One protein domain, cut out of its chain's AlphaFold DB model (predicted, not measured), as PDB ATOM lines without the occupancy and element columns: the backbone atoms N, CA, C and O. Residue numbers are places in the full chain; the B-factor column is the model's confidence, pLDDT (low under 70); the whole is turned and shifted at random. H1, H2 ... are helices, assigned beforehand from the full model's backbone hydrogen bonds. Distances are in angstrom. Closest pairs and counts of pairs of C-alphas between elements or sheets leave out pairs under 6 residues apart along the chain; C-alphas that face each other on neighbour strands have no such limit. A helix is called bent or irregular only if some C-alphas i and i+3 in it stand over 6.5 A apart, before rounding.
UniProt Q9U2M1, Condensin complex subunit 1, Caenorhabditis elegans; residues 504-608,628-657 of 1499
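AT A GLANCE: This is residues 504 to 608 and 628 to 657 of the 1499 residues of the protein "Condensin complex subunit 1" of Caenorhabditis elegans (UniProt Q9U2M1). A small helical body is built round the long helix H6, on which the bent helix H2 and the hairpin of H3 and H4 pack, while residues 504 to 529, with H1, stick out as a free arm. Short H5 is near one end of H6. The printed part has 135 residues with six named helices, H1 to H6 in order, and no named strand; the class is all helix. The whole is loose, with a radius of gyration of the C-alphas of 20.3 A, and spans 64 by 41 by 25 A.

HOW THE PARTS SIT: H1, residues 508 to 525, touches no helix. H2, residues 531 to 559, was assigned as one helix by its hydrogen bonds but is bent, with C-alphas 542 and 545 7.4 A apart; its arms, H2a to residue 542 and H2b from residue 545, stand at a steep tilt of 61 degrees. H3, residues 571 to 576, and H4, residues 583 to 593, form a hairpin; their closest C-alphas, Ile 574 and Ser 583, are 6.5 A apart. H4 touches H2b, closest at the C-alphas of Val 551 and Gly 584, 4.6 A. H5, residues 602 to 608, is close to but not clearly touching H6, residues 628 to 656; their closest C-alphas, Leu 606 and Met 629, are 7.8 A apart. H6 touches H2a with residues 645 to 656 alone, at a shallow tilt of 31 degrees, opposite ways; the closest C-alphas, Ala 536 and Val 649, are 5.5 A apart. It touches H2b with residues 633 to 641 alone, closest at the C-alphas of Arg 552 and Val 637, 5.9 A. It touches H4 with residues 640 to 644 alone, about perpendicular at 76 degrees, closest at the C-alphas of Val 588 and Val 640, 6.8 A. It touches H3 with residues 647 to 651 alone, closest at the C-alphas of Leu 575 and Tyr 648, 6.1 A. Every O i to N i+4 pair is within hydrogen-bond range in H1, H2a, H2b, H3, H4 and H6; in H5, 2 of 3 are.

IN THESE COORDINATES: H1 begins at C-alpha 508 (97.616, 142.429, 96.260) and is 25.1 A long. H2a measures 15.8 A, H2b 21.3 A and H4 15.4 A. H6, 42.3 A, ends at C-alpha 656 (60.794, 121.631, 72.829).

THE WHOLE: The C-alphas farthest apart, His 504 and Tyr 563, are 65.5 A apart. Residues 609 to 627 are not printed; C-alphas 608 and 628 are 14.0 A apart across the cut. The link from H2 to H3 is long. The pLDDT is under 70 at 31 residues, among them 527 to 534, 560 to 569 and 601 to 608.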
ATOM      1  N   HIS A 504     101.331 131.921 101.972       81.44
ATOM      2  CA  HIS A 504     102.296 133.029 102.039       81.44
ATOM      3  C   HIS A 504     102.100 134.093 100.951       81.44
ATOM      4  O   HIS A 504     102.585 135.207 101.092       81.44
ATOM      5  N   ASP A 505     101.384 133.760  99.874       83.38
ATOM      6  CA  ASP A 505     101.097 134.681  98.776       83.38
ATOM      7  C   ASP A 505      99.938 135.611  99.163       83.38
ATOM      8  O   ASP A 505      98.778 135.177  99.116       83.38
ATOM      9  N   PHE A 506     100.284 136.852  99.536       87.73
ATOM     10  CA  PHE A 506      99.400 138.003  99.789       87.73
ATOM     11  C   PHE A 506      99.643 139.161  98.807       87.73
ATOM     12  O   PHE A 506      99.259 140.293  99.082       87.73
ATOM     13  N   ASN A 507     100.248 138.911  97.642       85.83
ATOM     14  CA  ASN A 507     100.544 139.979  96.693       85.83
ATOM     15  C   ASN A 507      99.254 140.579  96.099       85.83
ATOM     16  O   ASN A 507      98.604 139.996  95.224       85.83
ATOM     17  N   ARG A 508      98.890 141.776  96.575       84.29
ATOM     18  CA  ARG A 508      97.616 142.429  96.260       84.29
ATOM     19  C   ARG A 508      97.425 142.707  94.772       84.29
ATOM     20  O   ARG A 508      96.331 142.478  94.259       84.29
ATOM     21  N   GLU A 509      98.451 143.194  94.077       84.31
ATOM     22  CA  GLU A 509      98.360 143.525  92.648       84.31
ATOM     23  C   GLU A 509      98.112 142.266  91.813       84.31
ATOM     24  O   GLU A 509      97.205 142.222  90.975       84.31
ATOM     25  N   MET A 510      98.861 141.199  92.104       87.11
ATOM     26  CA  MET A 510      98.698 139.914  91.432       87.11
ATOM     27  C   MET A 510      97.321 139.302  91.711       87.11
ATOM     28  O   MET A 510      96.693 138.729  90.816       87.11
ATOM     29  N   HIS A 511      96.817 139.424  92.941       89.03
ATOM     30  CA  HIS A 511      95.490 138.914  93.299       89.03
ATOM     31  C   HIS A 511      94.375 139.720  92.663       89.03
ATOM     32  O   HIS A 511      93.403 139.122  92.220       89.03
ATOM     33  N   GLN A 512      94.526 141.038  92.539       88.77
ATOM     34  CA  GLN A 512      93.552 141.884  91.858       88.77
ATOM     35  C   GLN A 512      93.425 141.512  90.372       88.77
ATOM     36  O   GLN A 512      92.313 141.422  89.851       88.77
ATOM     37  N   LEU A 513      94.543 141.227  89.696       91.33
ATOM     38  CA  LEU A 513      94.537 140.741  88.312       91.33
ATOM     39  C   LEU A 513      93.855 139.370  88.190       91.33
ATOM     40  O   LEU A 513      92.968 139.198  87.350       91.33
ATOM     41  N   LYS A 514      94.219 138.413  89.055       91.52
ATOM     42  CA  LYS A 514      93.586 137.082  89.102       91.52
ATOM     43  C   LYS A 514      92.089 137.174  89.403       91.52
ATOM     44  O   LYS A 514      91.306 136.452  88.792       91.52
ATOM     45  N   LEU A 515      91.690 138.066  90.309       90.26
ATOM     46  CA  LEU A 515      90.300 138.284  90.698       90.26
ATOM     47  C   LEU A 515      89.482 138.792  89.512       90.26
ATOM     48  O   LEU A 515      88.438 138.227  89.220       90.26
ATOM     49  N   ASN A 516      89.977 139.794  88.785       90.68
ATOM     50  CA  ASN A 516      89.286 140.320  87.607       90.68
ATOM     51  C   ASN A 516      89.097 139.249  86.521       90.68
ATOM     52  O   ASN A 516      88.008 139.133  85.958       90.68
ATOM     53  N   ALA A 517      90.128 138.437  86.262       91.92
ATOM     54  CA  ALA A 517      90.039 137.321  85.322       91.92
ATOM     55  C   ALA A 517      88.988 136.291  85.767       91.92
ATOM     56  O   ALA A 517      88.096 135.941  84.995       91.92
ATOM     57  N   LYS A 518      89.024 135.879  87.040       90.89
ATOM     58  CA  LYS A 518      88.083 134.902  87.602       90.89
ATOM     59  C   LYS A 518      86.648 135.413  87.674       90.89
ATOM     60  O   LYS A 518      85.728 134.654  87.393       90.89
ATOM     61  N   CYS A 519      86.444 136.692  87.974       89.01
ATOM     62  CA  CYS A 519      85.128 137.324  87.908       89.01
ATOM     63  C   CYS A 519      84.577 137.348  86.471       89.01
ATOM     64  O   CYS A 519      83.379 137.157  86.282       89.01
ATOM     65  N   SER A 520      85.426 137.544  85.456       85.84
ATOM     66  CA  SER A 520      85.007 137.447  84.050       85.84
ATOM     67  C   SER A 520      84.678 136.010  83.643       85.84
ATOM     68  O   SER A 520      83.685 135.800  82.953       85.84
ATOM     69  N   GLU A 521      85.476 135.024  84.066       88.93
ATOM     70  CA  GLU A 521      85.187 133.599  83.845       88.93
ATOM     71  C   GLU A 521      83.850 133.207  84.481       88.93
ATOM     72  O   GLU A 521      83.029 132.567  83.831       88.93
ATOM     73  N   LEU A 522      83.610 133.647  85.722       87.29
ATOM     74  CA  LEU A 522      82.355 133.420  86.434       87.29
ATOM     75  C   LEU A 522      81.174 134.046  85.687       87.29
ATOM     76  O   LEU A 522      80.174 133.373  85.471       87.29
ATOM     77  N   ARG A 523      81.311 135.295  85.227       81.65
ATOM     78  CA  ARG A 523      80.262 135.975  84.460       81.65
ATOM     79  C   ARG A 523      79.930 135.245  83.156       81.65
ATOM     80  O   ARG A 523      78.757 135.107  82.836       81.65
ATOM     81  N   ASN A 524      80.940 134.769  82.430       82.34
ATOM     82  CA  ASN A 524      80.736 134.013  81.193       82.34
ATOM     83  C   ASN A 524      80.116 132.631  81.462       82.34
ATOM     84  O   ASN A 524      79.324 132.150  80.661       82.34
ATOM     85  N   ALA A 525      80.466 131.992  82.583       80.40
ATOM     86  CA  ALA A 525      79.889 130.713  82.992       80.40
ATOM     87  C   ALA A 525      78.427 130.841  83.460       80.40
ATOM     88  O   ALA A 525      77.666 129.884  83.341       80.40
ATOM     89  N   GLU A 526      78.033 132.008  83.980       78.48
ATOM     90  CA  GLU A 526      76.664 132.312  84.414       78.48
ATOM     91  C   GLU A 526      75.720 132.712  83.255       78.48
ATOM     92  O   GLU A 526      74.513 132.813  83.475       78.48
ATOM     93  N   GLU A 527      76.210 132.919  82.022       69.97
ATOM     94  CA  GLU A 527      75.344 133.220  80.868       69.97
ATOM     95  C   GLU A 527      74.540 131.974  80.406       69.97
ATOM     96  O   GLU A 527      75.137 130.950  80.054       69.97
ATOM     97  N   PRO A 528      73.188 132.026  80.345       61.24
ATOM     98  CA  PRO A 528      72.375 130.888  79.909       61.24
ATOM     99  C   PRO A 528      72.509 130.635  78.397       61.24
ATOM    100  O   PRO A 528      72.164 131.495  77.589       61.24
ATOM    101  N   GLN A 529      72.956 129.437  77.995       58.96
ATOM    102  CA  GLN A 529      73.156 129.090  76.574       58.96
ATOM    103  C   GLN A 529      71.875 128.667  75.834       58.96
ATOM    104  O   GLN A 529      71.751 128.882  74.625       58.96
ATOM    105  N   SER A 530      70.906 128.054  76.520       61.12
ATOM    106  CA  SER A 530      69.701 127.559  75.850       61.12
ATOM    107  C   SER A 530      68.734 128.703  75.568       61.12
ATOM    108  O   SER A 530      68.110 129.245  76.480       61.12
ATOM    109  N   LYS A 531      68.540 129.022  74.280       61.81
ATOM    110  CA  LYS A 531      67.489 129.954  73.834       61.81
ATOM    111  C   LYS A 531      66.094 129.528  74.308       61.81
ATOM    112  O   LYS A 531      65.245 130.393  74.497       61.81
ATOM    113  N   ALA A 532      65.859 128.225  74.503       63.76
ATOM    114  CA  ALA A 532      64.588 127.700  74.998       63.76
ATOM    115  C   ALA A 532      64.400 127.991  76.496       63.76
ATOM    116  O   ALA A 532      63.365 128.540  76.867       63.76
ATOM    117  N   ILE A 533      65.416 127.722  77.327       65.98
ATOM    118  CA  ILE A 533      65.395 128.056  78.764       65.98
ATOM    119  C   ILE A 533      65.300 129.571  78.941       65.98
ATOM    120  O   ILE A 533      64.409 130.054  79.625       65.98
ATOM    121  N   GLN A 534      66.140 130.338  78.240       66.42
ATOM    122  CA  GLN A 534      66.122 131.797  78.313       66.42
ATOM    123  C   GLN A 534      64.787 132.376  77.821       66.42
ATOM    124  O   GLN A 534      64.268 133.329  78.396       66.42
ATOM    125  N   GLY A 535      64.200 131.798  76.769       72.58
ATOM    126  CA  GLY A 535      62.866 132.159  76.292       72.58
ATOM    127  C   GLY A 535      61.777 131.863  77.323       72.58
ATOM    128  O   GLY A 535      60.899 132.701  77.532       72.58
ATOM    129  N   ALA A 536      61.852 130.712  77.999       74.36
ATOM    130  CA  ALA A 536      60.928 130.328  79.061       74.36
ATOM    131  C   ALA A 536      61.062 131.240  80.289       74.36
ATOM    132  O   ALA A 536      60.063 131.817  80.715       74.36
ATOM    133  N   GLU A 537      62.278 131.455  80.793       76.73
ATOM    134  CA  GLU A 537      62.563 132.373  81.901       76.73
ATOM    135  C   GLU A 537      62.118 133.802  81.576       76.73
ATOM    136  O   GLU A 537      61.480 134.457  82.395       76.73
ATOM    137  N   ASN A 538      62.394 134.298  80.365       78.38
ATOM    138  CA  ASN A 538      61.968 135.635  79.952       78.38
ATOM    139  C   ASN A 538      60.443 135.746  79.872       78.38
ATOM    140  O   ASN A 538      59.882 136.741  80.334       78.38
ATOM    141  N   ALA A 539      59.763 134.738  79.319       80.57
ATOM    142  CA  ALA A 539      58.303 134.701  79.277       80.57
ATOM    143  C   ALA A 539      57.696 134.636  80.687       80.57
ATOM    144  O   ALA A 539      56.690 135.299  80.951       80.57
ATOM    145  N   PHE A 540      58.319 133.882  81.599       84.65
ATOM    146  CA  PHE A 540      57.916 133.819  82.999       84.65
ATOM    147  C   PHE A 540      58.126 135.161  83.693       84.65
ATOM    148  O   PHE A 540      57.172 135.716  84.229       84.65
ATOM    149  N   ARG A 541      59.318 135.761  83.586       79.55
ATOM    150  CA  ARG A 541      59.625 137.085  84.152       79.55
ATOM    151  C   ARG A 541      58.712 138.187  83.626       79.55
ATOM    152  O   ARG A 541      58.288 139.028  84.412       79.55
ATOM    153  N   GLN A 542      58.375 138.188  82.335       82.97
ATOM    154  CA  GLN A 542      57.462 139.183  81.753       82.97
ATOM    155  C   GLN A 542      56.047 139.102  82.340       82.97
ATOM    156  O   GLN A 542      55.400 140.134  82.505       82.97
ATOM    157  N   ASN A 543      55.575 137.903  82.689       81.64
ATOM    158  CA  ASN A 543      54.227 137.684  83.224       81.64
ATOM    159  C   ASN A 543      54.194 137.472  84.748       81.64
ATOM    160  O   ASN A 543      53.118 137.325  85.335       81.64
ATOM    161  N   LEU A 544      55.359 137.492  85.402       83.17
ATOM    162  CA  LEU A 544      55.527 137.202  86.821       83.17
ATOM    163  C   LEU A 544      54.692 138.130  87.704       83.17
ATOM    164  O   LEU A 544      54.118 137.678  88.691       83.17
ATOM    165  N   PHE A 545      54.598 139.415  87.356       78.49
ATOM    166  CA  PHE A 545      53.810 140.382  88.124       78.49
ATOM    167  C   PHE A 545      52.335 139.960  88.223       78.49
ATOM    168  O   PHE A 545      51.768 139.921  89.315       78.49
ATOM    169  N   THR A 546      51.740 139.568  87.094       80.33
ATOM    170  CA  THR A 546      50.347 139.116  87.011       80.33
ATOM    171  C   THR A 546      50.135 137.818  87.789       80.33
ATOM    172  O   THR A 546      49.163 137.696  88.535       80.33
ATOM    173  N   LEU A 547      51.074 136.870  87.669       82.76
ATOM    174  CA  LEU A 547      51.037 135.603  88.401       82.76
ATOM    175  C   LEU A 547      51.136 135.832  89.916       82.76
ATOM    176  O   LEU A 547      50.311 135.325  90.671       82.76
ATOM    177  N   THR A 548      52.098 136.648  90.354       83.82
ATOM    178  CA  THR A 548      52.354 136.956  91.770       83.82
ATOM    179  C   THR A 548      51.153 137.635  92.423       83.82
ATOM    180  O   THR A 548      50.832 137.333  93.571       83.82
ATOM    181  N   ALA A 549      50.467 138.530  91.702       82.55
ATOM    182  CA  ALA A 549      49.249 139.167  92.194       82.55
ATOM    183  C   ALA A 549      48.139 138.135  92.469       82.55
ATOM    184  O   ALA A 549      47.569 138.139  93.557       82.55
ATOM    185  N   GLY A 550      47.885 137.209  91.533       83.31
ATOM    186  CA  GLY A 550      46.905 136.129  91.723       83.31
ATOM    187  C   GLY A 550      47.292 135.149  92.838       83.31
ATOM    188  O   GLY A 550      46.470 134.836  93.694       83.31
ATOM    189  N   VAL A 551      48.566 134.735  92.880       85.55
ATOM    190  CA  VAL A 551      49.129 133.880  93.943       85.55
ATOM    191  C   VAL A 551      48.924 134.527  95.312       85.55
ATOM    192  O   VAL A 551      48.440 133.881  96.237       85.55
ATOM    193  N   ARG A 552      49.251 135.817  95.451       85.85
ATOM    194  CA  ARG A 552      49.107 136.536  96.719       85.85
ATOM    195  C   ARG A 552      47.655 136.592  97.184       85.85
ATOM    196  O   ARG A 552      47.417 136.325  98.355       85.85
ATOM    197  N   VAL A 553      46.716 136.924  96.294       82.70
ATOM    198  CA  VAL A 553      45.281 136.980  96.628       82.70
ATOM    199  C   VAL A 553      44.798 135.624  97.142       82.70
ATOM    200  O   VAL A 553      44.206 135.560  98.215       82.70
ATOM    201  N   GLU A 554      45.131 134.534  96.449       84.23
ATOM    202  CA  GLU A 554      44.683 133.199  96.854       84.23
ATOM    203  C   GLU A 554      45.319 132.733  98.173       84.23
ATOM    204  O   GLU A 554      44.624 132.188  99.027       84.23
ATOM    205  N   VAL A 555      46.621 132.973  98.387       82.19
ATOM    206  CA  VAL A 555      47.282 132.667  99.673       82.19
ATOM    207  C   VAL A 555      46.584 133.409 100.816       82.19
ATOM    208  O   VAL A 555      46.327 132.832 101.874       82.19
ATOM    209  N   TYR A 556      46.230 134.672 100.585       79.99
ATOM    210  CA  TYR A 556      45.530 135.498 101.561       79.99
ATOM    211  C   TYR A 556      44.117 134.962 101.863       79.99
ATOM    212  O   TYR A 556      43.734 134.844 103.030       79.99
ATOM    213  N   ASP A 557      43.369 134.546 100.837       77.83
ATOM    214  CA  ASP A 557      42.030 133.955 100.975       77.83
ATOM    215  C   ASP A 557      42.045 132.591 101.696       77.83
ATOM    216  O   ASP A 557      41.177 132.313 102.535       77.83
ATOM    217  N   ILE A 558      43.056 131.752 101.434       73.55
ATOM    218  CA  ILE A 558      43.270 130.469 102.130       73.55
ATOM    219  C   ILE A 558      43.527 130.700 103.627       73.55
ATOM    220  O   ILE A 558      43.062 129.928 104.482       73.55
ATOM    221  N   PHE A 559      44.242 131.772 103.972       72.35
ATOM    222  CA  PHE A 559      44.519 132.123 105.363       72.35
ATOM    223  C   PHE A 559      43.300 132.746 106.064       72.35
ATOM    224  O   PHE A 559      43.038 132.384 107.213       72.35
ATOM    225  N   ARG A 560      42.466 133.546 105.376       69.11
ATOM    226  CA  ARG A 560      41.230 134.165 105.922       69.11
ATOM    227  C   ARG A 560      39.983 133.242 106.008       69.11
ATOM    228  O   ARG A 560      38.888 133.733 106.260       69.11
ATOM    229  N   ARG A 561      40.127 131.909 105.898       61.39
ATOM    230  CA  ARG A 561      39.079 130.864 106.107       61.39
ATOM    231  C   ARG A 561      37.948 130.752 105.058       61.39
ATOM    232  O   ARG A 561      36.882 130.246 105.404       61.39
ATOM    233  N   ARG A 562      38.118 131.127 103.780       48.02
ATOM    234  CA  ARG A 562      36.961 131.092 102.848       48.02
ATOM    235  C   ARG A 562      36.619 129.787 102.115       48.02
ATOM    236  O   ARG A 562      35.467 129.689 101.727       48.02
ATOM    237  N   TYR A 563      37.472 128.768 101.961       50.98
ATOM    238  CA  TYR A 563      37.077 127.546 101.218       50.98
ATOM    239  C   TYR A 563      37.884 126.282 101.584       50.98
ATOM    240  O   TYR A 563      39.030 126.368 102.023       50.98
ATOM    241  N   ARG A 564      37.293 125.092 101.361       54.89
ATOM    242  CA  ARG A 564      38.032 123.817 101.237       54.89
ATOM    243  C   ARG A 564      38.756 123.815  99.888       54.89
ATOM    244  O   ARG A 564      38.111 123.995  98.860       54.89
ATOM    245  N   VAL A 565      40.072 123.612  99.899       58.34
ATOM    246  CA  VAL A 565      40.874 123.458  98.677       58.34
ATOM    247  C   VAL A 565      40.518 122.115  98.040       58.34
ATOM    248  O   VAL A 565      40.823 121.071  98.613       58.34
ATOM    249  N   GLU A 566      39.849 122.123  96.887       58.42
ATOM    250  CA  GLU A 566      39.763 120.919  96.057       58.42
ATOM    251  C   GLU A 566      41.097 120.738  95.311       58.42
ATOM    252  O   GLU A 566      41.550 121.681  94.656       58.42
ATOM    253  N   PRO A 567      41.767 119.577  95.434       59.17
ATOM    254  CA  PRO A 567      43.076 119.356  94.829       59.17
ATOM    255  C   PRO A 567      42.957 119.222  93.306       59.17
ATOM    256  O   PRO A 567      42.295 118.314  92.796       59.17
ATOM    257  N   GLU A 568      43.630 120.108  92.571       58.54
ATOM    258  CA  GLU A 568      43.788 119.969  91.123       58.54
ATOM    259  C   GLU A 568      44.773 118.834  90.806       58.54
ATOM    260  O   GLU A 568      45.844 118.742  91.402       58.54
ATOM    261  N   ARG A 569      44.395 117.931  89.890       63.91
ATOM    262  CA  ARG A 569      45.079 116.636  89.704       63.91
ATOM    263  C   ARG A 569      46.320 116.678  88.804       63.91
ATOM    264  O   ARG A 569      47.034 115.682  88.766       63.91
ATOM    265  N   SER A 570      46.574 117.766  88.075       77.99
ATOM    266  CA  SER A 570      47.657 117.816  87.083       77.99
ATOM    267  C   SER A 570      48.312 119.195  86.995       77.99
ATOM    268  O   SER A 570      47.675 120.165  86.583       77.99
ATOM    269  N   ILE A 571      49.600 119.287  87.345       81.93
ATOM    270  CA  ILE A 571      50.369 120.537  87.228       81.93
ATOM    271  C   ILE A 571      50.576 120.950  85.767       81.93
ATOM    272  O   ILE A 571      50.559 122.137  85.457       81.93
ATOM    273  N   THR A 572      50.712 119.993  84.845       79.88
ATOM    274  CA  THR A 572      50.931 120.281  83.421       79.88
ATOM    275  C   THR A 572      49.759 121.054  82.815       79.88
ATOM    276  O   THR A 572      49.982 122.001  82.061       79.88
ATOM    277  N   ASP A 573      48.522 120.755  83.219       81.37
ATOM    278  CA  ASP A 573      47.331 121.502  82.794       81.37
ATOM    279  C   ASP A 573      47.355 122.953  83.305       81.37
ATOM    280  O   ASP A 573      46.978 123.878  82.583       81.37
ATOM    281  N   ILE A 574      47.859 123.185  84.521       83.30
ATOM    282  CA  ILE A 574      48.036 124.536  85.073       83.30
ATOM    283  C   ILE A 574      49.127 125.283  84.295       83.30
ATOM    284  O   ILE A 574      48.933 126.441  83.921       83.30
ATOM    285  N   LEU A 575      50.253 124.620  84.008       84.25
ATOM    286  CA  LEU A 575      51.410 125.214  83.333       84.25
ATOM    287  C   LEU A 575      51.142 125.546  81.856       84.25
ATOM    288  O   LEU A 575      51.616 126.581  81.379       84.25
ATOM    289  N   THR A 576      50.340 124.743  81.138       82.73
ATOM    290  CA  THR A 576      49.930 125.048  79.746       82.73
ATOM    291  C   THR A 576      49.229 126.407  79.633       82.73
ATOM    292  O   THR A 576      49.439 127.129  78.657       82.73
ATOM    293  N   GLY A 577      48.448 126.783  80.650       81.05
ATOM    294  CA  GLY A 577      47.727 128.052  80.754       81.05
ATOM    295  C   GLY A 577      48.226 128.962  81.880       81.05
ATOM    296  O   GLY A 577      47.425 129.730  82.414       81.05
ATOM    297  N   LEU A 578      49.503 128.901  82.281       82.28
ATOM    298  CA  LEU A 578      49.982 129.529  83.527       82.28
ATOM    299  C   LEU A 578      49.683 131.031  83.641       82.28
ATOM    300  O   LEU A 578      49.423 131.533  84.731       82.28
ATOM    301  N   PHE A 579      49.680 131.751  82.520       81.20
ATOM    302  CA  PHE A 579      49.436 133.198  82.497       81.20
ATOM    303  C   PHE A 579      47.988 133.580  82.158       81.20
ATOM    304  O   PHE A 579      47.698 134.756  81.949       81.20
ATOM    305  N   SER A 580      47.064 132.614  82.103       82.54
ATOM    306  CA  SER A 580      45.634 132.910  81.975       82.54
ATOM    307  C   SER A 580      45.045 133.429  83.301       82.54
ATOM    308  O   SER A 580      45.512 133.028  84.374       82.54
ATOM    309  N   PRO A 581      44.021 134.305  83.274       77.44
ATOM    310  CA  PRO A 581      43.368 134.787  84.491       77.44
ATOM    311  C   PRO A 581      42.877 133.628  85.375       77.44
ATOM    312  O   PRO A 581      42.204 132.720  84.896       77.44
ATOM    313  N   GLY A 582      43.227 133.654  86.665       79.18
ATOM    314  CA  GLY A 582      42.875 132.613  87.642       79.18
ATOM    315  C   GLY A 582      43.889 131.470  87.786       79.18
ATOM    316  O   GLY A 582      43.784 130.684  88.725       79.18
ATOM    317  N   SER A 583      44.912 131.374  86.931       81.80
ATOM    318  CA  SER A 583      45.941 130.325  87.038       81.80
ATOM    319  C   SER A 583      46.798 130.423  88.303       81.80
ATOM    320  O   SER A 583      47.134 129.391  88.873       81.80
ATOM    321  N   GLY A 584      47.097 131.633  88.791       81.34
ATOM    322  CA  GLY A 584      47.834 131.815  90.051       81.34
ATOM    323  C   GLY A 584      47.117 131.186  91.250       81.34
ATOM    324  O   GLY A 584      47.752 130.564  92.097       81.34
ATOM    325  N   ASN A 585      45.787 131.264  91.275       82.16
ATOM    326  CA  ASN A 585      44.959 130.668  92.319       82.16
ATOM    327  C   ASN A 585      45.049 129.137  92.282       82.16
ATOM    328  O   ASN A 585      45.276 128.485  93.300       82.16
ATOM    329  N   ARG A 586      44.919 128.566  91.080       83.62
ATOM    330  CA  ARG A 586      45.042 127.125  90.827       83.62
ATOM    331  C   ARG A 586      46.406 126.579  91.240       83.62
ATOM    332  O   ARG A 586      46.494 125.574  91.938       83.62
ATOM    333  N   LEU A 587      47.459 127.310  90.888       85.40
ATOM    334  CA  LEU A 587      48.839 126.991  91.223       85.40
ATOM    335  C   LEU A 587      49.071 126.941  92.746       85.40
ATOM    336  O   LEU A 587      49.641 125.977  93.253       85.40
ATOM    337  N   VAL A 588      48.587 127.938  93.498       84.87
ATOM    338  CA  VAL A 588      48.671 127.933  94.971       84.87
ATOM    339  C   VAL A 588      47.950 126.723  95.551       84.87
ATOM    340  O   VAL A 588      48.503 126.032  96.404       84.87
ATOM    341  N   ARG A 589      46.730 126.442  95.080       83.09
ATOM    342  CA  ARG A 589      45.939 125.292  95.539       83.09
ATOM    343  C   ARG A 589      46.644 123.968  95.276       83.09
ATOM    344  O   ARG A 589      46.627 123.110  96.155       83.09
ATOM    345  N   TYR A 590      47.285 123.825  94.115       84.67
ATOM    346  CA  TYR A 590      48.092 122.654  93.788       84.67
ATOM    347  C   TYR A 590      49.226 122.469  94.799       84.67
ATOM    348  O   TYR A 590      49.283 121.429  95.445       84.67
ATOM    349  N   TYR A 591      50.083 123.478  94.999       86.31
ATOM    350  CA  TYR A 591      51.236 123.342  95.894       86.31
ATOM    351  C   TYR A 591      50.856 123.180  97.365       86.31
ATOM    352  O   TYR A 591      51.472 122.385  98.065       86.31
ATOM    353  N   VAL A 592      49.836 123.896  97.845       79.16
ATOM    354  CA  VAL A 592      49.363 123.781  99.237       79.16
ATOM    355  C   VAL A 592      48.771 122.393  99.516       79.16
ATOM    356  O   VAL A 592      48.811 121.931 100.656       79.16
ATOM    357  N   ALA A 593      48.234 121.718  98.495       77.41
ATOM    358  CA  ALA A 593      47.736 120.351  98.611       77.41
ATOM    359  C   ALA A 593      48.850 119.288  98.619       77.41
ATOM    360  O   ALA A 593      48.579 118.147  98.996       77.41
ATOM    361  N   GLN A 594      50.083 119.633  98.230       79.38
ATOM    362  CA  GLN A 594      51.201 118.692  98.229       79.38
ATOM    363  C   GLN A 594      51.700 118.398  99.649       79.38
ATOM    364  O   GLN A 594      51.730 119.267 100.524       79.38
ATOM    365  N   GLU A 595      52.151 117.164  99.880       71.82
ATOM    366  CA  GLU A 595      52.680 116.750 101.186       71.82
ATOM    367  C   GLU A 595      53.966 117.492 101.576       71.82
ATOM    368  O   GLU A 595      54.219 117.701 102.761       71.82
ATOM    369  N   ASN A 596      54.752 117.925 100.589       75.59
ATOM    370  CA  ASN A 596      56.045 118.589 100.758       75.59
ATOM    371  C   ASN A 596      55.952 120.117 100.942       75.59
ATOM    372  O   ASN A 596      56.979 120.794 100.906       75.59
ATOM    373  N   PHE A 597      54.757 120.680 101.147       80.29
ATOM    374  CA  PHE A 597      54.592 122.119 101.344       80.29
ATOM    375  C   PHE A 597      55.211 122.588 102.688       80.29
ATOM    376  O   PHE A 597      54.684 122.247 103.753       80.29
ATOM    377  N   PRO A 598      56.281 123.416 102.692       78.81
ATOM    378  CA  PRO A 598      57.104 123.656 103.888       78.81
ATOM    379  C   PRO A 598      56.400 124.425 105.011       78.81
ATOM    380  O   PRO A 598      56.844 124.405 106.156       78.81
ATOM    381  N   PHE A 599      55.326 125.150 104.691       79.90
ATOM    382  CA  PHE A 599      54.666 126.065 105.626       79.90
ATOM    383  C   PHE A 599      53.430 125.457 106.297       79.90
ATOM    384  O   PHE A 599      52.730 126.162 107.024       79.90
ATOM    385  N   ARG A 600      53.150 124.163 106.079       70.68
ATOM    386  CA  ARG A 600      51.933 123.480 106.549       70.68
ATOM    387  C   ARG A 600      51.697 123.631 108.057       70.68
ATOM    388  O   ARG A 600      50.568 123.896 108.457       70.68
ATOM    389  N   ASP A 601      52.756 123.571 108.860       69.45
ATOM    390  CA  ASP A 601      52.677 123.643 110.328       69.45
ATOM    391  C   ASP A 601      52.494 125.074 110.866       69.45
ATOM    392  O   ASP A 601      52.013 125.270 111.981       69.45
ATOM    393  N   ARG A 602      52.853 126.101 110.079       68.45
ATOM    394  CA  ARG A 602      52.728 127.518 110.476       68.45
ATOM    395  C   ARG A 602      51.335 128.103 110.216       68.45
ATOM    396  O   ARG A 602      50.993 129.139 110.775       68.45
ATOM    397  N   ILE A 603      50.528 127.465 109.367       64.54
ATOM    398  CA  ILE A 603      49.196 127.966 108.986       64.54
ATOM    399  C   ILE A 603      48.166 127.827 110.128       64.54
ATOM    400  O   ILE A 603      47.420 128.781 110.361       64.54
ATOM    401  N   PRO A 604      48.084 126.696 110.863       61.50
ATOM    402  CA  PRO A 604      47.141 126.544 111.973       61.50
ATOM    403  C   PRO A 604      47.457 127.447 113.170       61.50
ATOM    404  O   PRO A 604      46.536 128.013 113.749       61.50
ATOM    405  N   SER A 605      48.737 127.651 113.497       58.57
ATOM    406  CA  SER A 605      49.150 128.461 114.656       58.57
ATOM    407  C   SER A 605      48.769 129.943 114.530       58.57
ATOM    408  O   SER A 605      48.498 130.599 115.533       58.57
ATOM    409  N   LEU A 606      48.653 130.461 113.303       55.99
ATOM    410  CA  LEU A 606      48.053 131.773 113.022       55.99
ATOM    411  C   LEU A 606      46.515 131.770 113.106       55.99
ATOM    412  O   LEU A 606      45.922 132.807 113.392       55.99
ATOM    413  N   ARG A 607      45.853 130.628 112.858       57.08
ATOM    414  CA  ARG A 607      44.384 130.492 112.949       57.08
ATOM    415  C   ARG A 607      43.874 130.396 114.387       57.08
ATOM    416  O   ARG A 607      42.728 130.780 114.602       57.08
ATOM    417  N   GLU A 608      44.672 129.864 115.313       54.42
ATOM    418  CA  GLU A 608      44.317 129.721 116.738       54.42
ATOM    419  C   GLU A 608      44.513 131.024 117.521       54.42
ATOM    420  O   GLU A 608      43.654 131.387 118.312       54.42
ATOM    421  N   ASP A 628      53.000 140.032 110.853       67.39
ATOM    422  CA  ASP A 628      53.328 138.597 110.838       67.39
ATOM    423  C   ASP A 628      52.594 137.833 109.725       67.39
ATOM    424  O   ASP A 628      53.198 137.013 109.024       67.39
ATOM    425  N   MET A 629      51.300 138.113 109.512       69.40
ATOM    426  CA  MET A 629      50.538 137.494 108.422       69.40
ATOM    427  C   MET A 629      51.074 137.973 107.075       69.40
ATOM    428  O   MET A 629      51.286 137.167 106.169       69.40
ATOM    429  N   THR A 630      51.345 139.273 106.954       73.54
ATOM    430  CA  THR A 630      51.906 139.868 105.738       73.54
ATOM    431  C   THR A 630      53.289 139.289 105.422       73.54
ATOM    432  O   THR A 630      53.575 138.971 104.263       73.54
ATOM    433  N   SER A 631      54.123 139.073 106.444       77.93
ATOM    434  CA  SER A 631      55.429 138.420 106.335       77.93
ATOM    435  C   SER A 631      55.306 136.969 105.859       77.93
ATOM    436  O   SER A 631      55.911 136.611 104.845       77.93
ATOM    437  N   LEU A 632      54.458 136.151 106.497       78.54
ATOM    438  CA  LEU A 632      54.268 134.753 106.093       78.54
ATOM    439  C   LEU A 632      53.670 134.639 104.685       78.54
ATOM    440  O   LEU A 632      54.132 133.827 103.888       78.54
ATOM    441  N   VAL A 633      52.674 135.463 104.346       81.69
ATOM    442  CA  VAL A 633      52.118 135.530 102.984       81.69
ATOM    443  C   VAL A 633      53.230 135.853 101.990       81.69
ATOM    444  O   VAL A 633      53.315 135.222 100.942       81.69
ATOM    445  N   SER A 634      54.118 136.795 102.317       82.81
ATOM    446  CA  SER A 634      55.265 137.138 101.476       82.81
ATOM    447  C   SER A 634      56.248 135.967 101.313       82.81
ATOM    448  O   SER A 634      56.707 135.721 100.197       82.81
ATOM    449  N   GLU A 635      56.541 135.212 102.380       83.86
ATOM    450  CA  GLU A 635      57.370 133.994 102.323       83.86
ATOM    451  C   GLU A 635      56.739 132.909 101.440       83.86
ATOM    452  O   GLU A 635      57.405 132.371 100.553       83.86
ATOM    453  N   VAL A 636      55.446 132.631 101.627       84.00
ATOM    454  CA  VAL A 636      54.708 131.622 100.854       84.00
ATOM    455  C   VAL A 636      54.623 132.021  99.385       84.00
ATOM    456  O   VAL A 636      54.890 131.197  98.515       84.00
ATOM    457  N   VAL A 637      54.314 133.287  99.090       86.50
ATOM    458  CA  VAL A 637      54.284 133.811  97.717       86.50
ATOM    459  C   VAL A 637      55.644 133.634  97.047       86.50
ATOM    460  O   VAL A 637      55.699 133.154  95.919       86.50
ATOM    461  N   LYS A 638      56.746 133.977  97.732       85.71
ATOM    462  CA  LYS A 638      58.103 133.788  97.194       85.71
ATOM    463  C   LYS A 638      58.401 132.324  96.896       85.71
ATOM    464  O   LYS A 638      58.956 132.031  95.842       85.71
ATOM    465  N   TRP A 639      58.033 131.422  97.803       87.49
ATOM    466  CA  TRP A 639      58.264 129.993  97.617       87.49
ATOM    467  C   TRP A 639      57.448 129.432  96.447       87.49
ATOM    468  O   TRP A 639      58.011 128.773  95.578       87.49
ATOM    469  N   VAL A 640      56.154 129.762  96.372       85.99
ATOM    470  CA  VAL A 640      55.269 129.335  95.274       85.99
ATOM    471  C   VAL A 640      55.768 129.860  93.931       85.99
ATOM    472  O   VAL A 640      55.791 129.116  92.959       85.99
ATOM    473  N   VAL A 641      56.192 131.125  93.867       86.30
ATOM    474  CA  VAL A 641      56.750 131.718  92.645       86.30
ATOM    475  C   VAL A 641      58.027 131.002  92.209       86.30
ATOM    476  O   VAL A 641      58.166 130.714  91.024       86.30
ATOM    477  N   ALA A 642      58.937 130.706  93.140       84.55
ATOM    478  CA  ALA A 642      60.192 130.029  92.826       84.55
ATOM    479  C   ALA A 642      59.956 128.607  92.292       84.55
ATOM    480  O   ALA A 642      60.536 128.232  91.279       84.55
ATOM    481  N   GLN A 643      59.065 127.846  92.933       85.69
ATOM    482  CA  GLN A 643      58.686 126.512  92.458       85.69
ATOM    483  C   GLN A 643      57.977 126.570  91.101       85.69
ATOM    484  O   GLN A 643      58.273 125.777  90.214       85.69
ATOM    485  N   ALA A 644      57.108 127.559  90.890       85.86
ATOM    486  CA  ALA A 644      56.430 127.736  89.612       85.86
ATOM    487  C   ALA A 644      57.375 128.117  88.473       85.86
ATOM    488  O   ALA A 644      57.121 127.730  87.336       85.86
ATOM    489  N   GLU A 645      58.435 128.884  88.749       84.37
ATOM    490  CA  GLU A 645      59.467 129.198  87.757       84.37
ATOM    491  C   GLU A 645      60.195 127.921  87.331       84.37
ATOM    492  O   GLU A 645      60.291 127.645  86.136       84.37
ATOM    493  N   GLU A 646      60.628 127.112  88.300       81.26
ATOM    494  CA  GLU A 646      61.302 125.831  88.071       81.26
ATOM    495  C   GLU A 646      60.421 124.858  87.272       81.26
ATOM    496  O   GLU A 646      60.833 124.354  86.221       81.26
ATOM    497  N   ASP A 647      59.171 124.671  87.699       84.65
ATOM    498  CA  ASP A 647      58.217 123.782  87.039       84.65
ATOM    499  C   ASP A 647      57.845 124.283  85.633       84.65
ATOM    500  O   ASP A 647      57.771 123.497  84.685       84.65
ATOM    501  N   TYR A 648      57.654 125.596  85.449       84.48
ATOM    502  CA  TYR A 648      57.328 126.181  84.145       84.48
ATOM    503  C   TYR A 648      58.491 126.100  83.156       84.48
ATOM    504  O   TYR A 648      58.271 125.793  81.981       84.48
ATOM    505  N   VAL A 649      59.721 126.368  83.606       78.05
ATOM    506  CA  VAL A 649      60.922 126.218  82.773       78.05
ATOM    507  C   VAL A 649      61.076 124.757  82.364       78.05
ATOM    508  O   VAL A 649      61.221 124.484  81.173       78.05
ATOM    509  N   THR A 650      60.938 123.822  83.307       78.13
ATOM    510  CA  THR A 650      61.000 122.377  83.038       78.13
ATOM    511  C   THR A 650      59.943 121.953  82.017       78.13
ATOM    512  O   THR A 650      60.266 121.337  81.001       78.13
ATOM    513  N   PHE A 651      58.692 122.370  82.214       81.01
ATOM    514  CA  PHE A 651      57.587 122.115  81.288       81.01
ATOM    515  C   PHE A 651      57.845 122.687  79.884       81.01
ATOM    516  O   PHE A 651      57.576 122.030  78.876       81.01
ATOM    517  N   LYS A 652      58.391 123.906  79.785       78.62
ATOM    518  CA  LYS A 652      58.716 124.525  78.494       78.62
ATOM    519  C   LYS A 652      59.850 123.813  77.776       78.62
ATOM    520  O   LYS A 652      59.758 123.650  76.562       78.62
ATOM    521  N   VAL A 653      60.872 123.377  78.509       68.28
ATOM    522  CA  VAL A 653      61.986 122.594  77.962       68.28
ATOM    523  C   VAL A 653      61.476 121.266  77.401       68.28
ATOM    524  O   VAL A 653      61.749 120.980  76.232       68.28
ATOM    525  N   GLN A 654      60.656 120.533  78.166       70.17
ATOM    526  CA  GLN A 654      60.036 119.267  77.746       70.17
ATOM    527  C   GLN A 654      59.209 119.406  76.458       70.17
ATOM    528  O   GLN A 654      59.241 118.532  75.599       70.17
ATOM    529  N   LEU A 655      58.510 120.531  76.273       70.80
ATOM    530  CA  LEU A 655      57.739 120.811  75.053       70.80
ATOM    531  C   LEU A 655      58.605 120.981  73.794       70.80
ATOM    532  O   LEU A 655      58.114 120.777  72.685       70.80
ATOM    533  N   THR A 656      59.867 121.387  73.949       65.09
ATOM    534  CA  THR A 656      60.794 121.631  72.829       65.09
ATOM    535  C   THR A 656      61.674 120.441  72.458       65.09
ATOM    536  O   THR A 656      62.196 120.429  71.345       65.09
ATOM    537  N   GLN A 657      61.881 119.470  73.351       56.09
ATOM    538  CA  GLN A 657      62.881 118.412  73.178       56.09
ATOM    539  C   GLN A 657      62.262 117.034  73.455       56.09
ATOM    540  O   GLN A 657      62.290 116.561  74.582       56.09
TER     541      GLN A 657